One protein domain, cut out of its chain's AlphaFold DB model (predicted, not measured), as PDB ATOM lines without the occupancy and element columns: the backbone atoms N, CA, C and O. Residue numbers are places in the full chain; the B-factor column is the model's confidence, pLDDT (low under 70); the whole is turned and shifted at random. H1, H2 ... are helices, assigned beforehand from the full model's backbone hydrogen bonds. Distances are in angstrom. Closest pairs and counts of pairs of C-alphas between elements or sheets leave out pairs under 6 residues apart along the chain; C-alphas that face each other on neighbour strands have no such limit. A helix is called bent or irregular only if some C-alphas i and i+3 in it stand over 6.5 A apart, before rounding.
ATOM      1  N   VAL A   3      28.591 -31.490  20.940       66.25
ATOM      2  CA  VAL A   3      29.005 -30.741  19.737       66.25
ATOM      3  C   VAL A   3      29.646 -31.623  18.656       66.25
ATOM      4  O   VAL A   3      29.369 -31.429  17.475       66.25
ATOM      5  N   GLU A   4      30.459 -32.608  19.049       70.12
ATOM      6  CA  GLU A   4      31.144 -33.521  18.119       70.12
ATOM      7  C   GLU A   4      30.147 -34.469  17.426       70.12
ATOM      8  O   GLU A   4      30.148 -34.572  16.205       70.12
ATOM      9  N   GLY A   5      29.209 -35.066  18.176       71.94
ATOM     10  CA  GLY A   5      28.198 -35.975  17.612       71.94
ATOM     11  C   GLY A   5      27.224 -35.291  16.645       71.94
ATOM     12  O   GLY A   5      26.804 -35.883  15.654       71.94
ATOM     13  N   GLN A   6      26.902 -34.012  16.875       71.19
ATOM     14  CA  GLN A   6      26.058 -33.241  15.958       71.19
ATOM     15  C   GLN A   6      26.801 -32.818  14.682       71.19
ATOM     16  O   GLN A   6      26.197 -32.733  13.608       71.19
ATOM     17  N   ARG A   7      28.109 -32.555  14.784       73.75
ATOM     18  CA  ARG A   7      28.971 -32.302  13.623       73.75
ATOM     19  C   ARG A   7      29.117 -33.547  12.759       73.75
ATOM     20  O   ARG A   7      29.017 -33.433  11.541       73.75
ATOM     21  N   ASP A   8      29.260 -34.711  13.378       76.50
ATOM     22  CA  ASP A   8      29.386 -35.981  12.668       76.50
ATOM     23  C   ASP A   8      28.084 -36.352  11.941       76.50
ATOM     24  O   ASP A   8      28.095 -36.651  10.749       76.50
ATOM     25  N   ALA A   9      26.930 -36.167  12.592       80.19
ATOM     26  CA  ALA A   9      25.620 -36.333  11.957       80.19
ATOM     27  C   ALA A   9      25.416 -35.392  10.750       80.19
ATOM     28  O   ALA A   9      24.885 -35.803   9.712       80.19
ATOM     29  N   LYS A  10      25.870 -34.134  10.851       83.19
ATOM     30  CA  LYS A  10      25.848 -33.181   9.729       83.19
ATOM     31  C   LYS A  10      26.791 -33.595   8.601       83.19
ATOM     32  O   LYS A  10      26.392 -33.505   7.445       83.19
ATOM     33  N   ASN A  11      27.992 -34.081   8.906       80.50
ATOM     34  CA  ASN A  11      28.930 -34.573   7.894       80.50
ATOM     35  C   ASN A  11      28.398 -35.813   7.175       80.50
ATOM     36  O   ASN A  11      28.443 -35.862   5.949       80.50
ATOM     37  N   ILE A  12      27.820 -36.772   7.900       85.25
ATOM     38  CA  ILE A  12      27.193 -37.960   7.303       85.25
ATOM     39  C   ILE A  12      26.040 -37.546   6.375       85.25
ATOM     40  O   ILE A  12      25.937 -38.043   5.253       85.25
ATOM     41  N   THR A  13      25.220 -36.581   6.802       86.38
ATOM     42  CA  THR A  13      24.119 -36.039   5.988       86.38
ATOM     43  C   THR A  13      24.635 -35.339   4.729       86.38
ATOM     44  O   THR A  13      24.130 -35.574   3.632       86.38
ATOM     45  N   LEU A  14      25.677 -34.512   4.854       85.00
ATOM     46  CA  LEU A  14      26.286 -33.813   3.723       85.00
ATOM     47  C   LEU A  14      26.920 -34.791   2.728       85.00
ATOM     48  O   LEU A  14      26.670 -34.678   1.531       85.00
ATOM     49  N   ILE A  15      27.661 -35.794   3.200       85.06
ATOM     50  CA  ILE A  15      28.268 -36.826   2.346       85.06
ATOM     51  C   ILE A  15      27.186 -37.610   1.596       85.06
ATOM     52  O   ILE A  15      27.308 -37.827   0.390       85.06
ATOM     53  N   SER A  16      26.103 -37.987   2.278       83.94
ATOM     54  CA  SER A  16      24.962 -38.656   1.651       83.94
ATOM     55  C   SER A  16      24.322 -37.790   0.558       83.94
ATOM     56  O   SER A  16      24.045 -38.301  -0.528       83.94
ATOM     57  N   SER A  17      24.176 -36.480   0.793       84.12
ATOM     58  CA  SER A  17      23.630 -35.532  -0.190       84.12
ATOM     59  C   SER A  17      24.531 -35.347  -1.416       84.12
ATOM     60  O   SER A  17      24.051 -35.323  -2.543       84.12
ATOM     61  N   VAL A  18      25.852 -35.281  -1.224       84.00
ATOM     62  CA  VAL A  18      26.820 -35.154  -2.324       84.00
ATOM     63  C   VAL A  18      26.855 -36.435  -3.152       84.00
ATOM     64  O   VAL A  18      26.930 -36.377  -4.381       84.00
ATOM     65  N   ARG A  19      26.749 -37.597  -2.497       84.69
ATOM     66  CA  ARG A  19      26.660 -38.893  -3.170       84.69
ATOM     67  C   ARG A  19      25.389 -38.990  -4.011       84.69
ATOM     68  O   ARG A  19      25.494 -39.216  -5.206       84.69
ATOM     69  N   THR A  20      24.227 -38.679  -3.435       81.31
ATOM     70  CA  THR A  20      22.950 -38.657  -4.174       81.31
ATOM     71  C   THR A  20      22.915 -37.611  -5.283       81.31
ATOM     72  O   THR A  20      22.369 -37.889  -6.345       81.31
ATOM     73  N   LEU A  21      23.529 -36.438  -5.102       83.38
ATOM     74  CA  LEU A  21      23.681 -35.441  -6.166       83.38
ATOM     75  C   LEU A  21      24.539 -35.987  -7.313       83.38
ATOM     76  O   LEU A  21      24.209 -35.791  -8.480       83.38
ATOM     77  N   THR A  22      25.633 -36.679  -6.992       83.56
ATOM     78  CA  THR A  22      26.518 -37.291  -7.989       83.56
ATOM     79  C   THR A  22      25.804 -38.423  -8.719       83.56
ATOM     80  O   THR A  22      25.804 -38.429  -9.945       83.56
ATOM     81  N   ASP A  23      25.116 -39.309  -8.002       79.62
ATOM     82  CA  ASP A  23      24.332 -40.407  -8.575       79.62
ATOM     83  C   ASP A  23      23.159 -39.884  -9.418       79.62
ATOM     84  O   ASP A  23      22.909 -40.383 -10.511       79.62
ATOM     85  N   SER A  24      22.479 -38.822  -8.973       81.62
ATOM     86  CA  SER A  24      21.422 -38.154  -9.738       81.62
ATOM     87  C   SER A  24      21.978 -37.459 -10.971       81.62
ATOM     88  O   SER A  24      21.344 -37.510 -12.017       81.62
ATOM     89  N   LYS A  25      23.157 -36.840 -10.893       77.50
ATOM     90  CA  LYS A  25      23.805 -36.218 -12.047       77.50
ATOM     91  C   LYS A  25      24.296 -37.271 -13.033       77.50
ATOM     92  O   LYS A  25      24.136 -37.069 -14.227       77.50
ATOM     93  N   LEU A  26      24.827 -38.400 -12.564       73.00
ATOM     94  CA  LEU A  26      25.154 -39.555 -13.402       73.00
ATOM     95  C   LEU A  26      23.896 -40.167 -14.018       73.00
ATOM     96  O   LEU A  26      23.922 -40.518 -15.188       73.00
ATOM     97  N   GLY A  27      22.787 -40.204 -13.280       72.31
ATOM     98  CA  GLY A  27      21.466 -40.569 -13.777       72.31
ATOM     99  C   GLY A  27      20.973 -39.607 -14.859       72.31
ATOM    100  O   GLY A  27      20.579 -40.050 -15.925       72.31
ATOM    101  N   VAL A  28      21.065 -38.294 -14.650       64.19
ATOM    102  CA  VAL A  28      20.659 -37.258 -15.619       64.19
ATOM    103  C   VAL A  28      21.553 -37.267 -16.860       64.19
ATOM    104  O   VAL A  28      21.052 -37.179 -17.976       64.19
ATOM    105  N   ILE A  29      22.866 -37.434 -16.680       65.44
ATOM    106  CA  ILE A  29      23.818 -37.651 -17.774       65.44
ATOM    107  C   ILE A  29      23.422 -38.931 -18.507       65.44
ATOM    108  O   ILE A  29      23.274 -38.909 -19.723       65.44
ATOM    109  N   SER A  30      23.149 -40.016 -17.782       63.12
ATOM    110  CA  SER A  30      22.692 -41.256 -18.392       63.12
ATOM    111  C   SER A  30      21.373 -41.064 -19.121       63.12
ATOM    112  O   SER A  30      21.303 -41.559 -20.214       63.12
ATOM    113  N   VAL A  31      20.402 -40.272 -18.658       63.06
ATOM    114  CA  VAL A  31      19.134 -40.017 -19.372       63.06
ATOM    115  C   VAL A  31      19.353 -39.250 -20.680       63.06
ATOM    116  O   VAL A  31      18.665 -39.514 -21.661       63.06
ATOM    117  N   TRP A  32      20.322 -38.333 -20.726       60.16
ATOM    118  CA  TRP A  32      20.714 -37.634 -21.960       60.16
ATOM    119  C   TRP A  32      21.550 -38.482 -22.918       60.16
ATOM    120  O   TRP A  32      21.441 -38.300 -24.128       60.16
ATOM    121  N   TYR A  33      22.331 -39.431 -22.406       61.91
ATOM    122  CA  TYR A  33      23.058 -40.412 -23.218       61.91
ATOM    123  C   TYR A  33      22.292 -41.728 -23.422       61.91
ATOM    124  O   TYR A  33      22.752 -42.599 -24.158       61.91
ATOM    125  N   GLN A  34      21.140 -41.900 -22.777       69.06
ATOM    126  CA  GLN A  34      20.340 -43.112 -22.823       69.06
ATOM    127  C   GLN A  34      19.526 -43.017 -24.100       69.06
ATOM    128  O   GLN A  34      18.672 -42.135 -24.220       69.06
ATOM    129  N   PRO A  35      19.785 -43.903 -25.074       61.09
ATOM    130  CA  PRO A  35      19.043 -43.881 -26.314       61.09
ATOM    131  C   PRO A  35      17.555 -44.034 -25.978       61.09
ATOM    132  O   PRO A  35      17.196 -44.891 -25.159       61.09
ATOM    133  N   PRO A  36      16.683 -43.199 -26.565       60.53
ATOM    134  CA  PRO A  36      15.276 -43.146 -26.212       60.53
ATOM    135  C   PRO A  36      14.622 -44.470 -26.595       60.53
ATOM    136  O   PRO A  36      14.309 -44.686 -27.759       60.53
ATOM    137  N   TRP A  37      14.497 -45.374 -25.619       57.66
ATOM    138  CA  TRP A  37      13.577 -46.518 -25.545       57.66
ATOM    139  C   TRP A  37      13.362 -47.338 -26.837       57.66
ATOM    140  O   TRP A  37      12.324 -47.965 -27.005       57.66
ATOM    141  N   ASN A  38      14.360 -47.390 -27.724       55.75
ATOM    142  CA  ASN A  38      14.355 -48.174 -28.966       55.75
ATOM    143  C   ASN A  38      15.571 -49.110 -29.080       55.75
ATOM    144  O   ASN A  38      15.748 -49.793 -30.083       55.75
ATOM    145  N   SER A  39      16.404 -49.194 -28.039       58.75
ATOM    146  CA  SER A  39      17.619 -50.021 -28.058       58.75
ATOM    147  C   SER A  39      17.390 -51.493 -27.688       58.75
ATOM    148  O   SER A  39      18.356 -52.241 -27.611       58.75
ATOM    149  N   ILE A  40      16.140 -51.939 -27.493       62.59
ATOM    150  CA  ILE A  40      15.820 -53.338 -27.131       62.59
ATOM    151  C   ILE A  40      16.293 -54.343 -28.202       62.59
ATOM    152  O   ILE A  40      16.528 -55.504 -27.884       62.59
ATOM    153  N   GLY A  41      16.495 -53.902 -29.450       69.00
ATOM    154  CA  GLY A  41      17.010 -54.744 -30.538       69.00
ATOM    155  C   GLY A  41      18.322 -54.276 -31.168       69.00
ATOM    156  O   GLY A  41      18.821 -54.947 -32.066       69.00
ATOM    157  N   VAL A  42      18.880 -53.138 -30.740       65.69
ATOM    158  CA  VAL A  42      20.092 -52.582 -31.359       65.69
ATOM    159  C   VAL A  42      21.289 -52.904 -30.470       65.69
ATOM    160  O   VAL A  42      21.364 -52.382 -29.353       65.69
ATOM    161  N   PRO A  43      22.228 -53.750 -30.930       74.12
ATOM    162  CA  PRO A  43      23.411 -54.063 -30.154       74.12
ATOM    163  C   PRO A  43      24.227 -52.782 -29.916       74.12
ATOM    164  O   PRO A  43      24.415 -51.999 -30.854       74.12
ATOM    165  N   PRO A  44      24.749 -52.566 -28.694       68.69
ATOM    166  CA  PRO A  44      25.495 -51.357 -28.341       68.69
ATOM    167  C   PRO A  44      26.640 -51.044 -29.314       68.69
ATOM    168  O   PRO A  44      26.920 -49.879 -29.580       68.69
ATOM    169  N   SER A  45      27.259 -52.077 -29.901       72.19
ATOM    170  CA  SER A  45      28.334 -51.956 -30.895       72.19
ATOM    171  C   SER A  45      27.957 -51.119 -32.120       72.19
ATOM    172  O   SER A  45      28.795 -50.385 -32.631       72.19
ATOM    173  N   LEU A  46      26.703 -51.177 -32.571       68.12
ATOM    174  CA  LEU A  46      26.231 -50.454 -33.754       68.12
ATOM    175  C   LEU A  46      26.135 -48.945 -33.482       68.12
ATOM    176  O   LEU A  46      26.473 -48.128 -34.335       68.12
ATOM    177  N   VAL A  47      25.752 -48.581 -32.255       65.06
ATOM    178  CA  VAL A  47      25.711 -47.188 -31.792       65.06
ATOM    179  C   VAL A  47      27.129 -46.622 -31.664       65.06
ATOM    180  O   VAL A  47      27.376 -45.499 -32.098       65.06
ATOM    181  N   PHE A  48      28.082 -47.408 -31.148       65.56
ATOM    182  CA  PHE A  48      29.487 -46.995 -31.063       65.56
ATOM    183  C   PHE A  48      30.148 -46.806 -32.441       65.56
ATOM    184  O   PHE A  48      30.924 -45.868 -32.607       65.56
ATOM    185  N   CYS A  49      29.813 -47.630 -33.443       69.12
ATOM    186  CA  CYS A  49      30.333 -47.478 -34.809       69.12
ATOM    187  C   CYS A  49      29.859 -46.198 -35.515       69.12
ATOM    188  O   CYS A  49      30.602 -45.657 -36.321       69.12
ATOM    189  N   TYR A  50      28.643 -45.720 -35.239       63.62
ATOM    190  CA  TYR A  50      28.106 -44.507 -35.874       63.62
ATOM    191  C   TYR A  50      28.710 -43.211 -35.306       63.62
ATOM    192  O   TYR A  50      28.667 -42.168 -35.950       63.62
ATOM    193  N   MET A  51      29.251 -43.271 -34.089       65.69
ATOM    194  CA  MET A  51      29.832 -42.124 -33.385       65.69
ATOM    195  C   MET A  51      31.363 -42.021 -33.535       65.69
ATOM    196  O   MET A  51      31.945 -41.114 -32.941       65.69
ATOM    197  N   SER A  52      32.008 -42.941 -34.268       58.84
ATOM    198  CA  SER A  52      33.451 -42.900 -34.589       58.84
ATOM    199  C   SER A  52      33.736 -42.217 -35.921       58.84
ATOM    200  O   SER A  52      32.872 -42.297 -36.821       58.84
TER     201      SER A  52
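AT A GLANCE: This is residues 3 to 52 of the 52 residues of an uncharacterized protein of Ensete ventricosum (UniProt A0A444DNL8). One long, straight helix, H1, makes a shaft, and beyond its last residue the chain swings aside in a loop and ends in a short second helix, H2, as a small foot at that end of the shaft. H1 sticks out along its full length, and the two helices have no contact with each other. The printed part has 50 residues with two named helices, in the order H1, H2, and no named strand; the class is all helix. The whole is extended, with a radius of gyration of the C-alphas of 18.9 A, and its outline is a rod spanning 57 by 21 by 14 A, with H1 making most of the length.

HOW THE PARTS SIT: H1, residues 3 to 33, is the longest helix, with 31 residues. Residues 3 to 34, of which 3 to 33 belong to H1, stand free: no C-alpha 8 or more residues away along the chain comes within 10 A. A short link of 10 residues joins H1 to H2, residues 44 to 50. H1 and H2 are apart, with no C-alpha of the one within 8 A of the other. Residues 40 to 46, of which 44 to 46 belong to H2, stand free too. In both H1 and H2 every O i to N i+4 pair is within hydrogen-bond range.

IN THESE COORDINATES: H1 runs 44.4 A from C-alpha 3 at (29.005, -30.741, 19.737) to C-alpha 33 at (23.058, -40.412, -23.218), and it is not bent. H2, Pro 44 to Tyr 50, measures 10.5 A and ends with C-alpha 50 at (28.106, -44.507, -35.874).

THE WHOLE: The two C-alphas farthest apart are those of Val 3 and Tyr 50, at 57.3 A. The printed part has no cut and ends at Ser 52, the chain's last residue. The mean pLDDT of the printed part is 71.9; residue 3, residues 28 to 42, residue 44 and residues 46 to 52 are under 70.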